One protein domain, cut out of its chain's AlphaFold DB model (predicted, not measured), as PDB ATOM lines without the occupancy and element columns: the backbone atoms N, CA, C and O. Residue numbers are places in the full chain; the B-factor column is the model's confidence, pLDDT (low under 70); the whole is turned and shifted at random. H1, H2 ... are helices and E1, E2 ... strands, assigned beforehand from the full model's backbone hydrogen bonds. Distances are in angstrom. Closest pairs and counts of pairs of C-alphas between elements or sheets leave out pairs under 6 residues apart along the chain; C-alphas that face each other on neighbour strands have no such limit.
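This is residues 7 to 175 of the 243 residues of an uncharacterized protein of viral metagenome (UniProt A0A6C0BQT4). A strongly twisted five-stranded sheet, E1 to E3 with E5 and E6, curls round helix H3, and H1 crosses H3 on the same face. At one end a small two-stranded ribbon, E4 and E7, follows E3 by a tight link, with long links from E4 to E5 and from H4 to E7, while short H4 sits on the sheet's other face. The printed part has 169 residues, with four named helices and seven named strands in the order H1 H2 H3 E1 E2 E3 E4 E5 E6 H4 E7; the class is mixed, helices and strands. The large sheet runs E1 E2 E3 E5 E6 and is mixed; E4 and E7 are antiparallel. The whole is compact, with a radius of gyration of the C-alphas of 16.2 A and spans of 49 by 41 by 30 A.

Begin with E3, residues 86 to 97, which runs 36.5 A from C-alpha 86 at (314.838, 126.793, 211.884) to C-alpha 97 at (325.482, 93.703, 222.897). In the same sheet look for E1, residues 69 to 73, E2, residues 77 to 83, 19.1 A, E5, residues 115 to 120, 16.4 A, and E6, residues 133 to 138, 17.2 A. Find C-alpha 7 at (314.208, 116.664, 229.360), where H1, residues 7 to 22, begins its 22.8 A. H2 is residues 24 to 29, H3 residues 41 to 58, 25.3 A, and H4 residues 139 to 142. E4 is residues 101 to 103 and E7 residues 159 to 161.

E1, E2 and E3 form a meander, each strand the antiparallel neighbour of the one before: N 71 and O 80 are 3.0 A apart, N 79 and O 90 2.8 A. E3 is staggered, pairing with E2 over residues 86 to 92 and with E5 over 93 to 97, where parallel N 93 and O 115 are 2.8 A apart. In the hairpin E5 and E6, N 116 and O 137 are 2.8 A apart. H1 and H3 touch, closest at the C-alphas of Thr 16 and Cys 51, 4.8 A, at a steep tilt of 63 degrees, opposite ways. H1 has a height over the sheet of 7.8 A. H4 is on the opposite face. H2 is not on the sheet. In antiparallel E4 and E7, N 160 and O 102 are 2.8 A apart. In H1, H2 and H3 every O i to N i+4 pair is within hydrogen-bond range; H4 is too short for one.

The C-alphas farthest apart, those of Asn 84 and Val 148, are 51.4 A apart. The printed part has no cut. The links H2 to H3, E4 to E5, E5 to E6 and H4 to E7 are long. Look for pLDDT under 70 at residues 34 to 39, 124 to 130 and 170.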
ATOM      1  N   THR A   7     315.304 117.484 228.817       93.06
ATOM      2  CA  THR A   7     314.208 116.664 229.360       93.06
ATOM      3  C   THR A   7     313.247 116.200 228.265       93.06
ATOM      4  O   THR A   7     312.906 115.020 228.224       93.06
ATOM      5  N   THR A   8     312.886 117.060 227.304       94.69
ATOM      6  CA  THR A   8     312.050 116.676 226.148       94.69
ATOM      7  C   THR A   8     312.721 115.573 225.324       94.69
ATOM      8  O   THR A   8     312.077 114.589 224.956       94.69
ATOM      9  N   VAL A   9     314.027 115.693 225.050       96.69
ATOM     10  CA  VAL A   9     314.783 114.660 224.315       96.69
ATOM     11  C   VAL A   9     314.873 113.368 225.127       96.69
ATOM     12  O   VAL A   9     314.762 112.278 224.567       96.69
ATOM     13  N   TYR A  10     315.030 113.463 226.445       96.69
ATOM     14  CA  TYR A  10     315.103 112.299 227.318       96.69
ATOM     15  C   TYR A  10     313.759 111.565 227.436       96.69
ATOM     16  O   TYR A  10     313.710 110.337 227.337       96.69
ATOM     17  N   GLN A  11     312.648 112.300 227.519       95.38
ATOM     18  CA  GLN A  11     311.298 111.740 227.436       95.38
ATOM     19  C   GLN A  11     311.046 111.086 226.071       95.38
ATOM     20  O   GLN A  11     310.487 109.988 226.002       95.38
ATOM     21  N   LEU A  12     311.515 111.701 224.982       97.25
ATOM     22  CA  LEU A  12     311.463 111.104 223.649       97.25
ATOM     23  C   LEU A  12     312.285 109.807 223.575       97.25
ATOM     24  O   LEU A  12     311.826 108.830 222.975       97.25
ATOM     25  N   ALA A  13     313.451 109.742 224.220       97.69
ATOM     26  CA  ALA A  13     314.253 108.522 224.311       97.69
ATOM     27  C   ALA A  13     313.520 107.405 225.065       97.69
ATOM     28  O   ALA A  13     313.476 106.272 224.583       97.69
ATOM     29  N   TYR A  14     312.868 107.723 226.186       97.12
ATOM     30  CA  TYR A  14     312.017 106.778 226.913       97.12
ATOM     31  C   TYR A  14     310.885 106.227 226.031       97.12
ATOM     32  O   TYR A  14     310.737 105.012 225.883       97.12
ATOM     33  N   GLN A  15     310.120 107.102 225.373       96.81
ATOM     34  CA  GLN A  15     309.023 106.691 224.486       96.81
ATOM     35  C   GLN A  15     309.524 105.863 223.290       96.81
ATOM     36  O   GLN A  15     308.890 104.886 222.878       96.81
ATOM     37  N   THR A  16     310.699 106.204 222.761       98.19
ATOM     38  CA  THR A  16     311.380 105.427 221.716       98.19
ATOM     39  C   THR A  16     311.738 104.031 222.219       98.19
ATOM     40  O   THR A  16     311.448 103.041 221.543       98.19
ATOM     41  N   ALA A  17     312.300 103.928 223.425       97.69
ATOM     42  CA  ALA A  17     312.638 102.661 224.061       97.69
ATOM     43  C   ALA A  17     311.385 101.795 224.306       97.69
ATOM     44  O   ALA A  17     311.403 100.600 224.000       97.69
ATOM     45  N   CYS A  18     310.266 102.385 224.746       96.75
ATOM     46  CA  CYS A  18     308.966 101.710 224.863       96.75
ATOM     47  C   CYS A  18     308.522 101.063 223.544       96.75
ATOM     48  O   CYS A  18     308.079  99.911 223.522       96.75
ATOM     49  N   LEU A  19     308.636 101.791 222.430       97.62
ATOM     50  CA  LEU A  19     308.272 101.278 221.108       97.62
ATOM     51  C   LEU A  19     309.245 100.201 220.612       97.62
ATOM     52  O   LEU A  19     308.801  99.217 220.013       97.62
ATOM     53  N   LEU A  20     310.541 100.329 220.909       96.94
ATOM     54  CA  LEU A  20     311.535  99.289 220.629       96.94
ATOM     55  C   LEU A  20     311.243  98.006 221.416       96.94
ATOM     56  O   LEU A  20     311.196  96.934 220.816       96.94
ATOM     57  N   LYS A  21     310.945  98.104 222.722       95.62
ATOM     58  CA  LYS A  21     310.567  96.958 223.574       95.62
ATOM     59  C   LYS A  21     309.362  96.208 223.003       95.62
ATOM     60  O   LYS A  21     309.359  94.980 223.021       95.62
ATOM     61  N   LYS A  22     308.382  96.922 222.435       95.38
ATOM     62  CA  LYS A  22     307.202  96.346 221.756       95.38
ATOM     63  C   LYS A  22     307.506  95.765 220.366       95.38
ATOM     64  O   LYS A  22     306.724  94.973 219.853       95.38
ATOM     65  N   SER A  23     308.638  96.111 219.758       95.50
ATOM     66  CA  SER A  23     309.011  95.721 218.390       95.50
ATOM     67  C   SER A  23     309.843  94.431 218.320       95.50
ATOM     68  O   SER A  23     310.671  94.284 217.422       95.50
ATOM     69  N   GLN A  24     309.621  93.473 219.232       93.44
ATOM     70  CA  GLN A  24     310.408  92.227 219.339       93.44
ATOM     71  C   GLN A  24     310.520  91.462 218.017       93.44
ATOM     72  O   GLN A  24     311.616  91.077 217.623       93.44
ATOM     73  N   TYR A  25     309.414  91.313 217.286       92.06
ATOM     74  CA  TYR A  25     309.409  90.647 215.982       92.06
ATOM     75  C   TYR A  25     310.341  91.317 214.964       92.06
ATOM     76  O   TYR A  25     311.030  90.646 214.200       92.06
ATOM     77  N   LYS A  26     310.399  92.655 214.961       93.50
ATOM     78  CA  LYS A  26     311.318  93.394 214.088       93.50
ATOM     79  C   LYS A  26     312.763  93.222 214.554       93.50
ATOM     80  O   LYS A  26     313.624  92.980 213.722       93.50
ATOM     81  N   LEU A  27     313.012  93.269 215.866       92.25
ATOM     82  CA  LEU A  27     314.342  93.053 216.452       92.25
ATOM     83  C   LEU A  27     314.905  91.654 216.146       92.25
ATOM     84  O   LEU A  27     316.097  91.516 215.882       92.25
ATOM     85  N   GLN A  28     314.045  90.632 216.128       89.81
ATOM     86  CA  GLN A  28     314.400  89.257 215.757       89.81
ATOM     87  C   GLN A  28     314.790  89.114 214.282       89.81
ATOM     88  O   GLN A  28     315.600  88.254 213.952       89.81
ATOM     89  N   LYS A  29     314.232  89.952 213.401       88.81
ATOM     90  CA  LYS A  29     314.546  89.949 211.967       88.81
ATOM     91  C   LYS A  29     315.828  90.690 211.609       88.81
ATOM     92  O   LYS A  29     316.295  90.538 210.484       88.81
ATOM     93  N   ILE A  30     316.366  91.490 212.529       88.88
ATOM     94  CA  ILE A  30     317.579  92.262 212.276       88.88
ATOM     95  C   ILE A  30     318.763  91.322 212.063       88.88
ATOM     96  O   ILE A  30     319.025  90.425 212.873       88.88
ATOM     97  N   LYS A  31     319.530  91.577 211.005       83.94
ATOM     98  CA  LYS A  31     320.832  90.951 210.781       83.94
ATOM     99  C   LYS A  31     321.880  91.635 211.647       83.94
ATOM    100  O   LYS A  31     322.506  92.620 211.269       83.94
ATOM    101  N   TRP A  32     322.059  91.088 212.839       82.50
ATOM    102  CA  TRP A  32     323.059  91.553 213.788       82.50
ATOM    103  C   TRP A  32     324.466  91.235 213.287       82.50
ATOM    104  O   TRP A  32     324.776  90.081 212.985       82.50
ATOM    105  N   SER A  33     325.327  92.246 213.235       70.88
ATOM    106  CA  SER A  33     326.716  92.034 212.843       70.88
ATOM    107  C   SER A  33     327.484  91.255 213.927       70.88
ATOM    108  O   SER A  33     327.231  91.386 215.134       70.88
ATOM    109  N   TYR A  34     328.416  90.398 213.495       53.81
ATOM    110  CA  TYR A  34     329.382  89.739 214.377       53.81
ATOM    111  C   TYR A  34     330.563  90.691 214.611       53.81
ATOM    112  O   TYR A  34     331.515  90.699 213.843       53.81
ATOM    113  N   GLY A  35     330.490  91.511 215.658       51.38
ATOM    114  CA  GLY A  35     331.574  92.422 216.045       51.38
ATOM    115  C   GLY A  35     331.064  93.742 216.622       51.38
ATOM    116  O   GLY A  35     329.864  93.989 216.635       51.38
ATOM    117  N   GLU A  36     331.979  94.568 217.131       43.84
ATOM    118  CA  GLU A  36     331.684  95.876 217.751       43.84
ATOM    119  C   GLU A  36     331.685  97.045 216.743       43.84
ATOM    120  O   GLU A  36     331.421  98.181 217.129       43.84
ATOM    121  N   SER A  37     332.014  96.792 215.469       40.28
ATOM    122  CA  SER A  37     332.500  97.842 214.554       40.28
ATOM    123  C   SER A  37     331.656  98.102 213.308       40.28
ATOM    124  O   SER A  37     331.906  99.103 212.642       40.28
ATOM    125  N   ASN A  38     330.652  97.277 212.999       46.81
ATOM    126  CA  ASN A  38     329.640  97.669 212.017       46.81
ATOM    127  C   ASN A  38     328.460  98.269 212.782       46.81
ATOM    128  O   ASN A  38     327.962  97.607 213.696       46.81
ATOM    129  N   PRO A  39     328.003  99.495 212.454       55.78
ATOM    130  CA  PRO A  39     326.770 100.000 213.034       55.78
ATOM    131  C   PRO A  39     325.701  98.956 212.734       55.78
ATOM    132  O   PRO A  39     325.590  98.514 211.591       55.78
ATOM    133  N   ASP A  40     324.958  98.509 213.747       73.38
ATOM    134  CA  ASP A  40     323.806  97.635 213.541       73.38
ATOM    135  C   ASP A  40     322.741  98.459 212.794       73.38
ATOM    136  O   ASP A  40     321.770  98.934 213.376       73.38
ATOM    137  N   THR A  41     322.960  98.711 211.500       83.69
ATOM    138  CA  THR A  41     322.284  99.754 210.726       83.69
ATOM    139  C   THR A  41     320.781  99.530 210.722       83.69
ATOM    140  O   THR A  41     320.021 100.481 210.872       83.69
ATOM    141  N   GLU A  42     320.346  98.274 210.630       90.69
ATOM    142  CA  GLU A  42     318.932  97.902 210.708       90.69
ATOM    143  C   GLU A  42     318.328  98.188 212.098       90.69
ATOM    144  O   GLU A  42     317.175  98.615 212.193       90.69
ATOM    145  N   PHE A  43     319.099  98.031 213.182       93.25
ATOM    146  CA  PHE A  43     318.675  98.434 214.529       93.25
ATOM    147  C   PHE A  43     318.558  99.949 214.642       93.25
ATOM    148  O   PHE A  43     317.526 100.441 215.096       93.25
ATOM    149  N   SER A  44     319.551 100.693 214.165       93.81
ATOM    150  CA  SER A  44     319.532 102.157 214.165       93.81
ATOM    151  C   SER A  44     318.387 102.720 213.323       93.81
ATOM    152  O   SER A  44     317.707 103.663 213.727       93.81
ATOM    153  N   GLN A  45     318.103 102.104 212.173       95.44
ATOM    154  CA  GLN A  45     316.954 102.436 211.331       95.44
ATOM    155  C   GLN A  45     315.632 102.163 212.054       95.44
ATOM    156  O   GLN A  45     314.752 103.027 212.065       95.44
ATOM    157  N   LEU A  46     315.488 100.995 212.693       97.06
ATOM    158  CA  LEU A  46     314.309 100.674 213.496       97.06
ATOM    159  C   LEU A  46     314.138 101.663 214.658       97.06
ATOM    160  O   LEU A  46     313.022 102.117 214.917       97.06
ATOM    161  N   ALA A  47     315.225 102.030 215.332       97.81
ATOM    162  CA  ALA A  47     315.227 103.003 216.414       97.81
ATOM    163  C   ALA A  47     314.810 104.397 215.919       97.81
ATOM    164  O   ALA A  47     313.936 105.016 216.523       97.81
ATOM    165  N   CYS A  48     315.309 104.847 214.764       98.38
ATOM    166  CA  CYS A  48     314.865 106.081 214.110       98.38
ATOM    167  C   CYS A  48     313.366 106.055 213.760       98.38
ATOM    168  O   CYS A  48     312.664 107.045 213.968       98.38
ATOM    169  N   GLN A  49     312.847 104.933 213.247       98.38
ATOM    170  CA  GLN A  49     311.410 104.772 212.979       98.38
ATOM    171  C   GLN A  49     310.585 104.842 214.271       98.38
ATOM    172  O   GLN A  49     309.552 105.515 214.314       98.38
ATOM    173  N   CYS A  50     311.050 104.177 215.332       98.50
ATOM    174  CA  CYS A  50     310.427 104.236 216.650       98.50
ATOM    175  C   CYS A  50     310.452 105.662 217.212       98.50
ATOM    176  O   CYS A  50     309.432 106.107 217.721       98.50
ATOM    177  N   CYS A  51     311.550 106.402 217.047       98.69
ATOM    178  CA  CYS A  51     311.678 107.789 217.493       98.69
ATOM    179  C   CYS A  51     310.696 108.721 216.778       98.69
ATOM    180  O   CYS A  51     310.004 109.502 217.426       98.69
ATOM    181  N   LYS A  52     310.552 108.593 215.453       98.69
ATOM    182  CA  LYS A  52     309.540 109.341 214.687       98.69
ATOM    183  C   LYS A  52     308.130 109.074 215.209       98.69
ATOM    184  O   LYS A  52     307.376 110.010 215.453       98.69
ATOM    185  N   ARG A  53     307.792 107.801 215.443       98.38
ATOM    186  CA  ARG A  53     306.487 107.409 215.993       98.38
ATOM    187  C   ARG A  53     306.289 107.896 217.433       98.38
ATOM    188  O   ARG A  53     305.189 108.323 217.772       98.38
ATOM    189  N   ALA A  54     307.324 107.839 218.268       97.94
ATOM    190  CA  ALA A  54     307.299 108.359 219.631       97.94
ATOM    191  C   ALA A  54     307.009 109.863 219.635       97.94
ATOM    192  O   ALA A  54     306.125 110.305 220.364       97.94
ATOM    193  N   TRP A  55     307.661 110.624 218.753       98.06
ATOM    194  CA  TRP A  55     307.390 112.049 218.594       98.06
ATOM    195  C   TRP A  55     305.954 112.318 218.155       98.06
ATOM    196  O   TRP A  55     305.268 113.117 218.781       98.06
ATOM    197  N   THR A  56     305.444 111.598 217.148       97.19
ATOM    198  CA  THR A  56     304.032 111.706 216.739       97.19
ATOM    199  C   THR A  56     303.070 111.464 217.903       97.19
ATOM    200  O   THR A  56     302.043 112.129 217.976       97.19
ATOM    201  N   ASN A  57     303.384 110.541 218.817       95.19
ATOM    202  CA  ASN A  57     302.570 110.317 220.012       95.19
ATOM    203  C   ASN A  57     302.693 111.469 221.019       95.19
ATOM    204  O   ASN A  57     301.677 111.888 221.560       95.19
ATOM    205  N   MET A  58     303.900 111.997 221.246       95.00
ATOM    206  CA  MET A  58     304.110 113.150 222.130       95.00
ATOM    207  C   MET A  58     303.359 114.391 221.636       95.00
ATOM    208  O   MET A  58     302.741 115.073 222.442       95.00
ATOM    209  N   LYS A  59     303.311 114.635 220.319       94.69
ATOM    210  CA  LYS A  59     302.530 115.742 219.734       94.69
ATOM    211  C   LYS A  59     301.028 115.670 220.010       94.69
ATOM    212  O   LYS A  59     300.356 116.680 219.914       94.69
ATOM    213  N   LYS A  60     300.495 114.485 220.322       93.06
ATOM    214  CA  LYS A  60     299.083 114.321 220.710       93.06
ATOM    215  C   LYS A  60     298.832 114.626 222.187       93.06
ATOM    216  O   LYS A  60     297.682 114.678 222.594       93.06
ATOM    217  N   MET A  61     299.894 114.711 222.987       89.31
ATOM    218  CA  MET A  61     299.827 114.945 224.432       89.31
ATOM    219  C   MET A  61     300.168 116.391 224.797       89.31
ATOM    220  O   MET A  61     299.785 116.834 225.873       89.31
ATOM    221  N   TYR A  62     300.903 117.097 223.931       89.19
ATOM    222  CA  TYR A  62     301.413 118.441 224.185       89.19
ATOM    223  C   TYR A  62     301.275 119.311 222.928       89.19
ATOM    224  O   TYR A  62     302.007 119.115 221.950       89.19
ATOM    225  N   ASP A  63     300.362 120.281 222.973       89.81
ATOM    226  CA  ASP A  63     300.027 121.163 221.841       89.81
ATOM    227  C   ASP A  63     301.226 122.006 221.381       89.81
ATOM    228  O   ASP A  63     301.421 122.256 220.193       89.81
ATOM    229  N   GLU A  64     302.121 122.361 222.307       90.31
ATOM    230  CA  GLU A  64     303.360 123.100 222.029       90.31
ATOM    231  C   GLU A  64     304.289 122.406 221.010       90.31
ATOM    232  O   GLU A  64     305.162 123.049 220.419       90.31
ATOM    233  N   TYR A  65     304.110 121.099 220.769       92.69
ATOM    234  CA  TYR A  65     304.890 120.333 219.798       92.69
ATOM    235  C   TYR A  65     304.209 120.162 218.438       92.69
ATOM    236  O   TYR A  65     304.848 119.634 217.524       92.69
ATOM    237  N   GLU A  66     302.956 120.591 218.268       90.31
ATOM    238  CA  GLU A  66     302.117 120.290 217.098       90.31
ATOM    239  C   GLU A  66     302.830 120.577 215.762       90.31
ATOM    240  O   GLU A  66     302.937 119.702 214.887       90.31
ATOM    241  N   HIS A  67     303.398 121.780 215.651       93.25
ATOM    242  CA  HIS A  67     304.044 122.297 214.441       93.25
ATOM    243  C   HIS A  67     305.526 121.923 214.307       93.25
ATOM    244  O   HIS A  67     306.180 122.299 213.331       93.25
ATOM    245  N   ILE A  68     306.079 121.179 215.266       95.75
ATOM    246  CA  ILE A  68     307.483 120.775 215.251       95.75
ATOM    247  C   ILE A  68     307.612 119.442 214.513       95.75
ATOM    248  O   ILE A  68     307.109 118.393 214.938       95.75
ATOM    249  N   ASN A  69     308.335 119.466 213.400       96.25
ATOM    250  CA  ASN A  69     308.634 118.274 212.615       96.25
ATOM    251  C   ASN A  69     309.986 117.692 213.014       96.25
ATOM    252  O   ASN A  69     310.894 118.441 213.363       96.25
ATOM    253  N   ILE A  70     310.137 116.365 212.924       98.06
ATOM    254  CA  ILE A  70     311.436 115.719 213.135       98.06
ATOM    255  C   ILE A  70     311.865 114.842 211.966       98.06
ATOM    256  O   ILE A  70     311.059 114.141 211.348       98.06
ATOM    257  N   LYS A  71     313.173 114.824 211.710       98.31
ATOM    258  CA  LYS A  71     313.855 113.761 210.962       98.31
ATOM    259  C   LYS A  71     314.837 113.061 211.901       98.31
ATOM    260  O   LYS A  71     315.383 113.696 212.795       98.31
ATOM    261  N   CYS A  72     315.048 111.762 211.702       98.19
ATOM    262  CA  CYS A  72     315.969 110.953 212.503       98.19
ATOM    263  C   CYS A  72     316.940 110.232 211.571       98.19
ATOM    264  O   CYS A  72     316.484 109.696 210.551       98.19
ATOM    265  N   TYR A  73     318.223 110.204 211.934       96.38
ATOM    266  CA  TYR A  73     319.301 109.654 211.113       96.38
ATOM    267  C   TYR A  73     320.187 108.674 211.913       96.38
ATOM    268  O   TYR A  73     320.538 109.007 213.047       96.38
ATOM    269  N   PRO A  74     320.560 107.512 211.327       93.06
ATOM    270  CA  PRO A  74     321.545 106.564 211.876       93.06
ATOM    271  C   PRO A  74     322.982 107.133 211.807       93.06
ATOM    272  O   PRO A  74     323.183 108.125 211.100       93.06
ATOM    273  N   PRO A  75     324.007 106.535 212.463       90.56
ATOM    274  CA  PRO A  75     324.050 105.225 213.140       90.56
ATOM    275  C   PRO A  75     323.521 105.200 214.581       90.56
ATOM    276  O   PRO A  75     323.147 104.135 215.059       90.56
ATOM    277  N   ASP A  76     323.434 106.338 215.250       91.75
ATOM    278  CA  ASP A  76     322.689 106.500 216.500       91.75
ATOM    279  C   ASP A  76     321.298 107.080 216.174       91.75
ATOM    280  O   ASP A  76     320.762 106.801 215.100       91.75
ATOM    281  N   ILE A  77     320.662 107.860 217.053       96.75
ATOM    282  CA  ILE A  77     319.494 108.666 216.661       96.75
ATOM    283  C   ILE A  77     319.878 110.144 216.698       96.75
ATOM    284  O   ILE A  77     319.682 110.833 217.700       96.75
ATOM    285  N   THR A  78     320.362 110.658 215.570       97.25
ATOM    286  CA  THR A  78     320.468 112.107 215.368       97.25
ATOM    287  C   THR A  78     319.102 112.642 214.973       97.25
ATOM    288  O   THR A  78     318.579 112.293 213.914       97.25
ATOM    289  N   ILE A  79     318.511 113.484 215.816       98.38
ATOM    290  CA  ILE A  79     317.181 114.060 215.625       98.38
ATOM    291  C   ILE A  79     317.329 115.510 215.184       98.38
ATOM    292  O   ILE A  79     317.892 116.328 215.905       98.38
ATOM    293  N   MET A  80     316.785 115.831 214.018       98.25
ATOM    294  CA  MET A  80     316.662 117.194 213.520       98.25
ATOM    295  C   MET A  80     315.230 117.664 213.749       98.25
ATOM    296  O   MET A  80     314.325 117.202 213.056       98.25
ATOM    297  N   PHE A  81     315.039 118.556 214.715       98.06
ATOM    298  CA  PHE A  81     313.774 119.237 214.973       98.06
ATOM    299  C   PHE A  81     313.680 120.478 214.093       98.06
ATOM    300  O   PHE A  81     314.640 121.241 214.036       98.06
ATOM    301  N   THR A  82     312.537 120.708 213.448       97.19
ATOM    302  CA  THR A  82     312.323 121.839 212.539       97.19
ATOM    303  C   THR A  82     311.028 122.578 212.870       97.19
ATOM    304  O   THR A  82     309.968 121.955 212.949       97.19
ATOM    305  N   LEU A  83     311.119 123.904 213.005       95.88
ATOM    306  CA  LEU A  83     309.994 124.830 213.167       95.88
ATOM    307  C   LEU A  83     310.285 126.112 212.374       95.88
ATOM    308  O   LEU A  83     311.326 126.734 212.580       95.88
ATOM    309  N   ASN A  84     309.384 126.515 211.472       92.31
ATOM    310  CA  ASN A  84     309.503 127.738 210.658       92.31
ATOM    311  C   ASN A  84     310.896 127.904 210.010       92.31
ATOM    312  O   ASN A  84     311.560 128.925 210.189       92.31
ATOM    313  N   ASN A  85     311.367 126.862 209.313       89.44
ATOM    314  CA  ASN A  85     312.687 126.763 208.664       89.44
ATOM    315  C   ASN A  85     313.919 126.823 209.590       89.44
ATOM    316  O   ASN A  85     315.047 126.708 209.111       89.44
ATOM    317  N   LYS A  86     313.746 126.929 210.910       94.00
ATOM    318  CA  LYS A  86     314.838 126.793 211.884       94.00
ATOM    319  C   LYS A  86     314.990 125.335 212.283       94.00
ATOM    320  O   LYS A  86     313.984 124.657 212.487       94.00
ATOM    321  N   SER A  87     316.232 124.869 212.414       95.69
ATOM    322  CA  SER A  87     316.526 123.486 212.794       95.69
ATOM    323  C   SER A  87     317.425 123.398 214.023       95.69
ATOM    324  O   SER A  87     318.370 124.172 214.156       95.69
ATOM    325  N   ILE A  88     317.132 122.444 214.906       96.06
ATOM    326  CA  ILE A  88     317.941 122.103 216.084       96.06
ATOM    327  C   ILE A  88     318.255 120.614 216.026       96.06
ATOM    328  O   ILE A  88     317.362 119.800 215.790       96.06
ATOM    329  N   TYR A  89     319.512 120.265 216.274       96.12
ATOM    330  CA  TYR A  89     319.958 118.881 216.336       96.12
ATOM    331  C   TYR A  89     320.098 118.426 217.786       96.12
ATOM    332  O   TYR A  89     320.636 119.146 218.627       96.12
ATOM    333  N   LYS A  90     319.611 117.222 218.071       96.81
ATOM    334  CA  LYS A  90     319.800 116.517 219.342       96.81
ATOM    335  C   LYS A  90     320.156 115.065 219.057       96.81
ATOM    336  O   LYS A  90     319.917 114.573 217.956       96.81
ATOM    337  N   HIS A  91     320.712 114.389 220.050       95.56
ATOM    338  CA  HIS A  91     321.251 113.050 219.884       95.56
ATOM    339  C   HIS A  91     320.723 112.103 220.965       95.56
ATOM    340  O   HIS A  91     320.587 112.498 222.123       95.56
ATOM    341  N   ILE A  92     320.429 110.862 220.580       97.12
ATOM    342  CA  ILE A  92     320.220 109.734 221.494       97.12
ATOM    343  C   ILE A  92     321.204 108.647 221.078       97.12
ATOM    344  O   ILE A  92     321.145 108.157 219.950       97.12
ATOM    345  N   GLU A  93     322.078 108.263 221.997       95.69
ATOM    346  CA  GLU A  93     323.043 107.185 221.804       95.69
ATOM    347  C   GLU A  93     322.333 105.830 221.731       95.69
ATOM    348  O   GLU A  93     321.414 105.545 222.510       95.69
ATOM    349  N   LEU A  94     322.800 104.957 220.844       94.88
ATOM    350  CA  LEU A  94     322.363 103.578 220.725       94.88
ATOM    351  C   LEU A  94     323.516 102.626 221.020       94.88
ATOM    352  O   LEU A  94     324.617 102.741 220.485       94.88
ATOM    353  N   LYS A  95     323.246 101.610 221.842       93.75
ATOM    354  CA  LYS A  95     324.168 100.490 222.052       93.75
ATOM    355  C   LYS A  95     323.457  99.154 221.938       93.75
ATOM    356  O   LYS A  95     322.286  99.013 222.291       93.75
ATOM    357  N   SER A  96     324.189  98.152 221.462       92.19
ATOM    358  CA  SER A  96     323.725  96.772 221.386       92.19
ATOM    359  C   SER A  96     324.844  95.816 221.807       92.19
ATOM    360  O   SER A  96     326.019  96.056 221.540       92.19
ATOM    361  N   SER A  97     324.507  94.733 222.508       90.50
ATOM    362  CA  SER A  97     325.482  93.703 222.897       90.50
ATOM    363  C   SER A  97     324.788  92.405 223.286       90.50
ATOM    364  O   SER A  97     323.616  92.418 223.628       90.50
ATOM    365  N   LYS A  98     325.501  91.274 223.230       89.25
ATOM    366  CA  LYS A  98     325.053  90.000 223.833       89.25
ATOM    367  C   LYS A  98     325.419  89.897 225.324       89.25
ATOM    368  O   LYS A  98     325.045  88.935 225.985       89.25
ATOM    369  N   LYS A  99     326.208  90.848 225.831       89.56
ATOM    370  CA  LYS A  99     326.683  90.927 227.217       89.56
ATOM    371  C   LYS A  99     326.058  92.137 227.901       89.56
ATOM    372  O   LYS A  99     325.827  93.157 227.256       89.56
ATOM    373  N   ASN A 100     325.894  92.054 229.219       91.19
ATOM    374  CA  ASN A 100     325.430  93.180 230.037       91.19
ATOM    375  C   ASN A 100     326.400  94.365 230.035       91.19
ATOM    376  O   ASN A 100     326.003  95.476 230.364       91.19
ATOM    377  N   THR A 101     327.661  94.138 229.672       90.19
ATOM    378  CA  THR A 101     328.688  95.175 229.622       90.19
ATOM    379  C   THR A 101     329.294  95.295 228.232       90.19
ATOM    380  O   THR A 101     329.500  94.284 227.552       90.19
ATOM    381  N   LEU A 102     329.624  96.520 227.835       90.31
ATOM    382  CA  LEU A 102     330.358  96.835 226.605       90.31
ATOM    383  C   LEU A 102     331.179  98.112 226.782       90.31
ATOM    384  O   LEU A 102     330.878  98.922 227.658       90.31
ATOM    385  N   ILE A 103     332.192  98.300 225.942       88.38
ATOM    386  CA  ILE A 103     333.016  99.512 225.945       88.38
ATOM    387  C   ILE A 103     332.190 100.676 225.389       88.38
ATOM    388  O   ILE A 103     331.682 100.609 224.269       88.38
ATOM    389  N   GLY A 104     332.054 101.747 226.168       88.44
ATOM    390  CA  GLY A 104     331.299 102.930 225.774       88.44
ATOM    391  C   GLY A 104     331.947 103.749 224.651       88.44
ATOM    392  O   GLY A 104     332.974 103.389 224.068       88.44
ATOM    393  N   SER A 105     331.330 104.880 224.347       86.69
ATOM    394  CA  SER A 105     331.862 105.949 223.499       86.69
ATOM    395  C   SER A 105     332.915 106.781 224.243       86.69
ATOM    396  O   SER A 105     333.041 106.713 225.469       86.69
ATOM    397  N   THR A 106     333.705 107.542 223.486       84.62
ATOM    398  CA  THR A 106     334.741 108.436 224.020       84.62
ATOM    399  C   THR A 106     334.111 109.536 224.862       84.62
ATOM    400  O   THR A 106     333.446 110.413 224.326       84.62
ATOM    401  N   ILE A 107     334.337 109.506 226.177       80.19
ATOM    402  CA  ILE A 107     333.624 110.390 227.112       80.19
ATOM    403  C   ILE A 107     334.112 111.844 227.075       80.19
ATOM    404  O   ILE A 107     333.357 112.740 227.424       80.19
ATOM    405  N   ASN A 108     335.340 112.099 226.607       75.00
ATOM    406  CA  ASN A 108     335.902 113.456 226.551       75.00
ATOM    407  C   ASN A 108     335.131 114.391 225.606       75.00
ATOM    408  O   ASN A 108     335.126 115.597 225.814       75.00
ATOM    409  N   THR A 109     334.503 113.842 224.565       77.25
ATOM    410  CA  THR A 109     333.744 114.600 223.557       77.25
ATOM    411  C   THR A 109     332.240 114.355 223.655       77.25
ATOM    412  O   THR A 109     331.481 114.862 222.834       77.25
ATOM    413  N   LEU A 110     331.811 113.532 224.611       84.94
ATOM    414  CA  LEU A 110     330.426 113.118 224.769       84.94
ATOM    415  C   LEU A 110     329.723 114.021 225.776       84.94
ATOM    416  O   LEU A 110     330.234 114.237 226.876       84.94
ATOM    417  N   ASP A 111     328.512 114.462 225.455       88.94
ATOM    418  CA  ASP A 111     327.616 114.962 226.491       88.94
ATOM    419  C   ASP A 111     327.186 113.784 227.376       88.94
ATOM    420  O   ASP A 111     326.436 112.908 226.953       88.94
ATOM    421  N   ILE A 112     327.664 113.745 228.619       89.31
ATOM    422  CA  ILE A 112     327.354 112.658 229.557       89.31
ATOM    423  C   ILE A 112     325.874 112.625 229.971       89.31
ATOM    424  O   ILE A 112     325.407 111.596 230.470       89.31
ATOM    425  N   ASN A 113     325.140 113.722 229.761       92.00
ATOM    426  CA  ASN A 113     323.706 113.821 230.020       92.00
ATOM    427  C   ASN A 113     322.863 113.438 228.802       92.00
ATOM    428  O   ASN A 113     321.640 113.334 228.925       92.00
ATOM    429  N   GLN A 114     323.482 113.165 227.645       93.88
ATOM    430  CA  GLN A 114     322.730 112.715 226.483       93.88
ATOM    431  C   GLN A 114     322.002 111.391 226.790       93.88
ATOM    432  O   GLN A 114     322.547 110.523 227.491       93.88
ATOM    433  N   PRO A 115     320.786 111.190 226.263       96.81
ATOM    434  CA  PRO A 115     320.083 109.927 226.415       96.81
ATOM    435  C   PRO A 115     320.813 108.763 225.741       96.81
ATOM    436  O   PRO A 115     321.415 108.914 224.680       96.81
ATOM    437  N   LEU A 116     320.691 107.584 226.337       96.50
ATOM    438  CA  LEU A 116     321.218 106.318 225.849       96.50
ATOM    439  C   LEU A 116     320.111 105.262 225.871       96.50
ATOM    440  O   LEU A 116     319.457 105.057 226.895       96.50
ATOM    441  N   ILE A 117     319.949 104.546 224.761       97.56
ATOM    442  CA  ILE A 117     319.126 103.338 224.668       97.56
ATOM    443  C   ILE A 117     320.047 102.144 224.415       97.56
ATOM    444  O   ILE A 117     320.822 102.126 223.459       97.56
ATOM    445  N   PHE A 118     319.934 101.115 225.253       96.00
ATOM    446  CA  PHE A 118     320.721  99.891 225.129       96.00
ATOM    447  C   PHE A 118     319.789  98.702 224.859       96.00
ATOM    448  O   PHE A 118     318.885  98.404 225.640       96.00
ATOM    449  N   CYS A 119     320.016  98.025 223.732       94.62
ATOM    450  CA  CYS A 119     319.446  96.732 223.373       94.62
ATOM    451  C   CYS A 119     320.369  95.562 223.777       94.62
ATOM    452  O   CYS A 119     321.389  95.294 223.133       94.62
ATOM    453  N   LEU A 120     320.003  94.824 224.825       93.56
ATOM    454  CA  LEU A 120     320.646  93.561 225.174       93.56
ATOM    455  C   LEU A 120     320.065  92.436 224.307       93.56
ATOM    456  O   LEU A 120     318.892  92.063 224.407       93.56
ATOM    457  N   ARG A 121     320.925  91.899 223.446       91.25
ATOM    458  CA  ARG A 121     320.641  90.807 222.520       91.25
ATOM    459  C   ARG A 121     320.668  89.473 223.273       91.25
ATOM    460  O   ARG A 121     321.563  89.262 224.094       91.25
ATOM    461  N   PRO A 122     319.754  88.542 222.968       88.25
ATOM    462  CA  PRO A 122     319.800  87.207 223.545       88.25
ATOM    463  C   PRO A 122     321.095  86.480 223.143       88.25
ATOM    464  O   PRO A 122     321.581  86.606 222.015       88.25
ATOM    465  N   SER A 123     321.669  85.716 224.076       76.38
ATOM    466  CA  SER A 123     322.937  84.994 223.886       76.38
ATOM    467  C   SER A 123     322.829  83.860 222.859       76.38
ATOM    468  O   SER A 123     323.776  83.613 222.112       76.38
ATOM    469  N   SER A 124     321.659  83.227 222.772       68.31
ATOM    470  CA  SER A 124     321.288  82.247 221.751       68.31
ATOM    471  C   SER A 124     320.106  82.782 220.949       68.31
ATOM    472  O   SER A 124     319.169  83.304 221.530       68.31
ATOM    473  N   GLN A 125     320.129  82.651 219.623       61.31
ATOM    474  CA  GLN A 125     318.957  82.908 218.771       61.31
ATOM    475  C   GLN A 125     318.125  81.633 218.536       61.31
ATOM    476  O   GLN A 125     317.121  81.680 217.836       61.31
ATOM    477  N   ARG A 126     318.543  80.484 219.092       53.34
ATOM    478  CA  ARG A 126     317.999  79.159 218.738       53.34
ATOM    479  C   ARG A 126     316.686  78.792 219.430       53.34
ATOM    480  O   ARG A 126     316.121  77.756 219.104       53.34
ATOM    481  N   THR A 127     316.195  79.592 220.374       50.03
ATOM    482  CA  THR A 127     314.928  79.305 221.060       50.03
ATOM    483  C   THR A 127     313.899  80.392 220.779       50.03
ATOM    484  O   THR A 127     314.191  81.577 220.933       50.03
ATOM    485  N   ASN A 128     312.672  79.984 220.446       51.19
ATOM    486  CA  ASN A 128     311.540  80.849 220.077       51.19
ATOM    487  C   ASN A 128     311.111  81.877 221.154       51.19
ATOM    488  O   ASN A 128     310.242  82.703 220.895       51.19
ATOM    489  N   ASN A 129     311.737  81.873 222.338       56.81
ATOM    490  CA  ASN A 129     311.464  82.781 223.460       56.81
ATOM    491  C   ASN A 129     312.603  83.765 223.783       56.81
ATOM    492  O   ASN A 129     312.594  84.415 224.830       56.81
ATOM    493  N   CYS A 130     313.589  83.911 222.900       68.06
ATOM    494  CA  CYS A 130     314.692  84.846 223.093       68.06
ATOM    495  C   CYS A 130     314.232  86.301 222.922       68.06
ATOM    496  O   CYS A 130     314.159  86.828 221.811       68.06
ATOM    497  N   LYS A 131     313.900  86.948 224.044       84.94
ATOM    498  CA  LYS A 131     313.488  88.355 224.085       84.94
ATOM    499  C   LYS A 131     314.704  89.274 224.118       84.94
ATOM    500  O   LYS A 131     315.612  89.090 224.927       84.94
ATOM    501  N   TYR A 132     314.680  90.292 223.266       92.69
ATOM    502  CA  TYR A 132     315.588  91.426 223.347       92.69
ATOM    503  C   TYR A 132     315.156  92.298 224.517       92.69
ATOM    504  O   TYR A 132     313.988  92.695 224.600       92.69
ATOM    505  N   GLN A 133     316.087  92.606 225.411       94.69
ATOM    506  CA  GLN A 133     315.807  93.499 226.528       94.69
ATOM    507  C   GLN A 133     316.246  94.906 226.144       94.69
ATOM    508  O   GLN A 133     317.369  95.109 225.691       94.69
ATOM    509  N   ILE A 134     315.355  95.877 226.315       96.12
ATOM    510  CA  ILE A 134     315.643  97.284 226.042       96.12
ATOM    511  C   ILE A 134     315.641  98.016 227.376       96.12
ATOM    512  O   ILE A 134     314.732  97.823 228.185       96.12
ATOM    513  N   ARG A 135     316.651  98.853 227.597       96.25
ATOM    514  CA  ARG A 135     316.720  99.790 228.719       96.25
ATOM    515  C   ARG A 135     317.123 101.168 228.223       96.25
ATOM    516  O   ARG A 135     317.680 101.302 227.130       96.25
ATOM    517  N   TYR A 136     316.833 102.180 229.029       96.25
ATOM    518  CA  TYR A 136     317.160 103.570 228.728       96.25
ATOM    519  C   TYR A 136     317.732 104.261 229.969       96.25
ATOM    520  O   TYR A 136     317.459 103.849 231.096       96.25
ATOM    521  N   SER A 137     318.557 105.281 229.768       95.75
ATOM    522  CA  SER A 137     319.068 106.148 230.834       95.75
ATOM    523  C   SER A 137     319.727 107.387 230.223       95.75
ATOM    524  O   SER A 137     319.860 107.475 229.001       95.75
ATOM    525  N   LYS A 138     320.200 108.328 231.042       94.50
ATOM    526  CA  LYS A 138     321.275 109.240 230.616       94.50
ATOM    527  C   LYS A 138     322.587 108.458 230.531       94.50
ATOM    528  O   LYS A 138     322.753 107.449 231.230       94.50
ATOM    529  N   TYR A 139     323.518 108.881 229.682       93.94
ATOM    530  CA  TYR A 139     324.745 108.122 229.429       93.94
ATOM    531  C   TYR A 139     325.557 107.876 230.712       93.94
ATOM    532  O   TYR A 139     325.964 106.742 230.972       93.94
ATOM    533  N   TYR A 140     325.719 108.894 231.566       91.81
ATOM    534  CA  TYR A 140     326.475 108.781 232.821       91.81
ATOM    535  C   TYR A 140     325.936 107.695 233.768       91.81
ATOM    536  O   TYR A 140     326.700 107.095 234.521       91.81
ATOM    537  N   GLN A 141     324.631 107.414 233.732       92.81
ATOM    538  CA  GLN A 141     323.990 106.436 234.617       92.81
ATOM    539  C   GLN A 141     324.356 105.003 234.227       92.81
ATOM    540  O   GLN A 141     324.479 104.125 235.081       92.81
ATOM    541  N   ALA A 142     324.588 104.771 232.934       93.50
ATOM    542  CA  ALA A 142     325.017 103.480 232.425       93.50
ATOM    543  C   ALA A 142     326.501 103.201 232.707       93.50
ATOM    544  O   ALA A 142     326.926 102.050 232.621       93.50
ATOM    545  N   VAL A 143     327.303 104.210 233.058       90.69
ATOM    546  CA  VAL A 143     328.744 104.044 233.261       90.69
ATOM    547  C   VAL A 143     329.045 103.111 234.447       90.69
ATOM    548  O   VAL A 143     328.675 103.335 235.603       90.69
ATOM    549  N   GLY A 144     329.744 102.018 234.155       83.69
ATOM    550  CA  GLY A 144     330.310 101.068 235.100       83.69
ATOM    551  C   GLY A 144     331.777 101.387 235.372       83.69
ATOM    552  O   GLY A 144     332.579 101.437 234.446       83.69
ATOM    553  N   ARG A 145     332.125 101.566 236.649       82.00
ATOM    554  CA  ARG A 145     333.508 101.714 237.113       82.00
ATOM    555  C   ARG A 145     333.889 100.482 237.910       82.00
ATOM    556  O   ARG A 145     333.097 100.011 238.728       82.00
ATOM    557  N   THR A 146     335.098  99.990 237.694       83.44
ATOM    558  CA  THR A 146     335.730  99.015 238.580       83.44
ATOM    559  C   THR A 146     337.079  99.551 239.032       83.44
ATOM    560  O   THR A 146     337.608 100.505 238.477       83.44
ATOM    561  N   THR A 147     337.665  98.937 240.053       86.56
ATOM    562  CA  THR A 147     339.001  99.317 240.531       86.56
ATOM    563  C   THR A 147     340.127  98.725 239.677       86.56
ATOM    564  O   THR A 147     341.285  98.835 240.068       86.56
ATOM    565  N   VAL A 148     339.800  98.000 238.601       86.81
ATOM    566  CA  VAL A 148     340.735  97.215 237.773       86.81
ATOM    567  C   VAL A 148     340.433  97.347 236.276       86.81
ATOM    568  O   VAL A 148     340.767  96.454 235.487       86.81
ATOM    569  N   ASP A 149     339.793  98.451 235.884       87.50
ATOM    570  CA  ASP A 149     339.478  98.736 234.489       87.50
ATOM    571  C   ASP A 149     340.759  98.834 233.648       87.50
ATOM    572  O   ASP A 149     341.797  99.319 234.102       87.50
ATOM    573  N   LYS A 150     340.681  98.363 232.402       87.50
ATOM    574  CA  LYS A 150     341.758  98.505 231.417       87.50
ATOM    575  C   LYS A 150     341.594  99.822 230.671       87.50
ATOM    576  O   LYS A 150     340.487 100.130 230.219       87.50
ATOM    577  N   PHE A 151     342.685 100.558 230.491       86.12
ATOM    578  CA  PHE A 151     342.672 101.750 229.646       86.12
ATOM    579  C   PHE A 151     342.624 101.366 228.163       86.12
ATOM    580  O   PHE A 151     342.987 100.255 227.777       86.12
ATOM    581  N   GLN A 152     342.124 102.280 227.337       81.88
ATOM    582  CA  GLN A 152     341.998 102.105 225.891       81.88
ATOM    583  C   GLN A 152     343.039 102.971 225.169       81.88
ATOM    584  O   GLN A 152     343.517 103.952 225.725       81.88
ATOM    585  N   ASP A 153     343.358 102.616 223.927       71.12
ATOM    586  CA  ASP A 153     344.510 103.122 223.158       71.12
ATOM    587  C   ASP A 153     344.505 104.639 222.860       71.12
ATOM    588  O   ASP A 153     345.547 105.223 222.595       71.12
ATOM    589  N   ARG A 154     343.344 105.314 222.892       71.38
ATOM    590  CA  ARG A 154     343.236 106.719 222.433       71.38
ATOM    591  C   ARG A 154     342.595 107.668 223.432       71.38
ATOM    592  O   ARG A 154     343.090 108.763 223.655       71.38
ATOM    593  N   THR A 155     341.457 107.283 223.998       80.88
ATOM    594  CA  THR A 155     340.680 108.135 224.905       80.88
ATOM    595  C   THR A 155     339.917 107.297 225.922       80.88
ATOM    596  O   THR A 155     339.595 106.137 225.644       80.88
ATOM    597  N   PRO A 156     339.588 107.872 227.092       84.38
ATOM    598  CA  PRO A 156     338.688 107.250 228.045       84.38
ATOM    599  C   PRO A 156     337.369 106.796 227.415       84.38
ATOM    600  O   PRO A 156     336.563 107.602 226.948       84.38
ATOM    601  N   ARG A 157     337.141 105.481 227.433       86.88
ATOM    602  CA  ARG A 157     335.905 104.836 226.977       86.88
ATOM    603  C   ARG A 157     335.416 103.903 228.078       86.88
ATOM    604  O   ARG A 157     335.691 102.704 228.025       86.88
ATOM    605  N   PRO A 158     334.787 104.451 229.128       87.81
ATOM    606  CA  PRO A 158     334.378 103.640 230.260       87.81
ATOM    607  C   PRO A 158     333.373 102.572 229.839       87.81
ATOM    608  O   PRO A 158     332.624 102.738 228.872       87.81
ATOM    609  N   ASN A 159     333.362 101.462 230.572       89.81
ATOM    610  CA  ASN A 159     332.396 100.403 230.328       89.81
ATOM    611  C   ASN A 159     330.988 100.911 230.629       89.81
ATOM    612  O   ASN A 159     330.752 101.579 231.631       89.81
ATOM    613  N   LEU A 160     330.039 100.543 229.783       91.94
ATOM    614  CA  LEU A 160     328.619 100.696 230.049       91.94
ATOM    615  C   LEU A 160     328.091  99.398 230.647       91.94
ATOM    616  O   LEU A 160     328.529  98.313 230.264       91.94
ATOM    617  N   ASN A 161     327.155  99.508 231.581       94.25
ATOM    618  CA  ASN A 161     326.513  98.385 232.239       94.25
ATOM    619  C   ASN A 161     324.991  98.499 232.119       94.25
ATOM    620  O   ASN A 161     324.360  99.363 232.727       94.25
ATOM    621  N   PHE A 162     324.412  97.565 231.371       94.38
ATOM    622  CA  PHE A 162     322.982  97.431 231.133       94.38
ATOM    623  C   PHE A 162     322.167  97.397 232.431       94.38
ATOM    624  O   PHE A 162     321.104  98.011 232.509       94.38
ATOM    625  N   THR A 163     322.664  96.728 233.480       94.56
ATOM    626  CA  THR A 163     321.894  96.539 234.718       94.56
ATOM    627  C   THR A 163     321.734  97.823 235.530       94.56
ATOM    628  O   THR A 163     320.828  97.890 236.355       94.56
ATOM    629  N   LYS A 164     322.580  98.839 235.294       93.88
ATOM    630  CA  LYS A 164     322.474 100.163 235.927       93.88
ATOM    631  C   LYS A 164     321.408 101.058 235.290       93.88
ATOM    632  O   LYS A 164     320.999 102.039 235.900       93.88
ATOM    633  N   MET A 165     320.990 100.747 234.065       94.44
ATOM    634  CA  MET A 165     320.012 101.534 233.313       94.44
ATOM    635  C   MET A 165     318.581 101.214 233.752       94.44
ATOM    636  O   MET A 165     318.318 100.122 234.267       94.44
ATOM    637  N   PHE A 166     317.646 102.127 233.481       94.25
ATOM    638  CA  PHE A 166     316.245 101.959 233.850       94.25
ATOM    639  C   PHE A 166     315.527 100.939 232.973       94.25
ATOM    640  O   PHE A 166     315.681 100.892 231.748       94.25
ATOM    641  N   GLU A 167     314.692 100.145 233.630       91.50
ATOM    642  CA  GLU A 167     313.722  99.262 232.996       91.50
ATOM    643  C   GLU A 167     312.525 100.060 232.458       91.50
ATOM    644  O   GLU A 167     312.106 101.062 233.034       91.50
ATOM    645  N   ILE A 168     311.951  99.599 231.347       87.88
ATOM    646  CA  ILE A 168     310.832 100.244 230.633       87.88
ATOM    647  C   ILE A 168     309.488  99.721 231.169       87.88
ATOM    648  O   ILE A 168     308.585  99.318 230.437       87.88
ATOM    649  N   ASP A 169     309.414  99.590 232.481       71.56
ATOM    650  CA  ASP A 169     308.391  98.828 233.204       71.56
ATOM    651  C   ASP A 169     307.674  99.737 234.213       71.56
ATOM    652  O   ASP A 169     306.750  99.322 234.905       71.56
ATOM    653  N   ARG A 170     308.120 100.994 234.294       61.28
ATOM    654  CA  ARG A 170     307.741 102.005 235.278       61.28
ATOM    655  C   ARG A 170     307.358 103.309 234.577       61.28
ATOM    656  O   ARG A 170     307.493 103.440 233.363       61.28
ATOM    657  N   THR A 171     306.892 104.281 235.354       77.81
ATOM    658  CA  THR A 171     306.770 105.684 234.941       77.81
ATOM    659  C   THR A 171     308.118 106.245 234.474       77.81
ATOM    660  O   THR A 171     309.175 105.761 234.880       77.81
ATOM    661  N   PHE A 172     308.079 107.260 233.601       84.69
ATOM    662  CA  PHE A 172     309.275 107.980 233.157       84.69
ATOM    663  C   PHE A 172     310.050 108.518 234.367       84.69
ATOM    664  O   PHE A 172     309.479 109.205 235.211       84.69
ATOM    665  N   GLN A 173     311.337 108.185 234.445       82.50
ATOM    666  CA  GLN A 173     312.254 108.662 235.482       82.50
ATOM    667  C   GLN A 173     313.229 109.669 234.880       82.50
ATOM    668  O   GLN A 173     314.066 109.283 234.056       82.50
ATOM    669  N   ASP A 174     313.119 110.928 235.306       82.50
ATOM    670  CA  ASP A 174     314.119 111.969 235.069       82.50
ATOM    671  C   ASP A 174     314.854 112.279 236.367       82.50
ATOM    672  O   ASP A 174     314.244 112.662 237.361       82.50
ATOM    673  N   ASN A 175     316.165 112.063 236.349       80.19
ATOM    674  CA  ASN A 175     317.048 112.410 237.454       80.19
ATOM    675  C   ASN A 175     317.823 113.666 237.077       80.19
ATOM    676  O   ASN A 175     318.042 113.919 235.890       80.19
TER     677      ASN A 175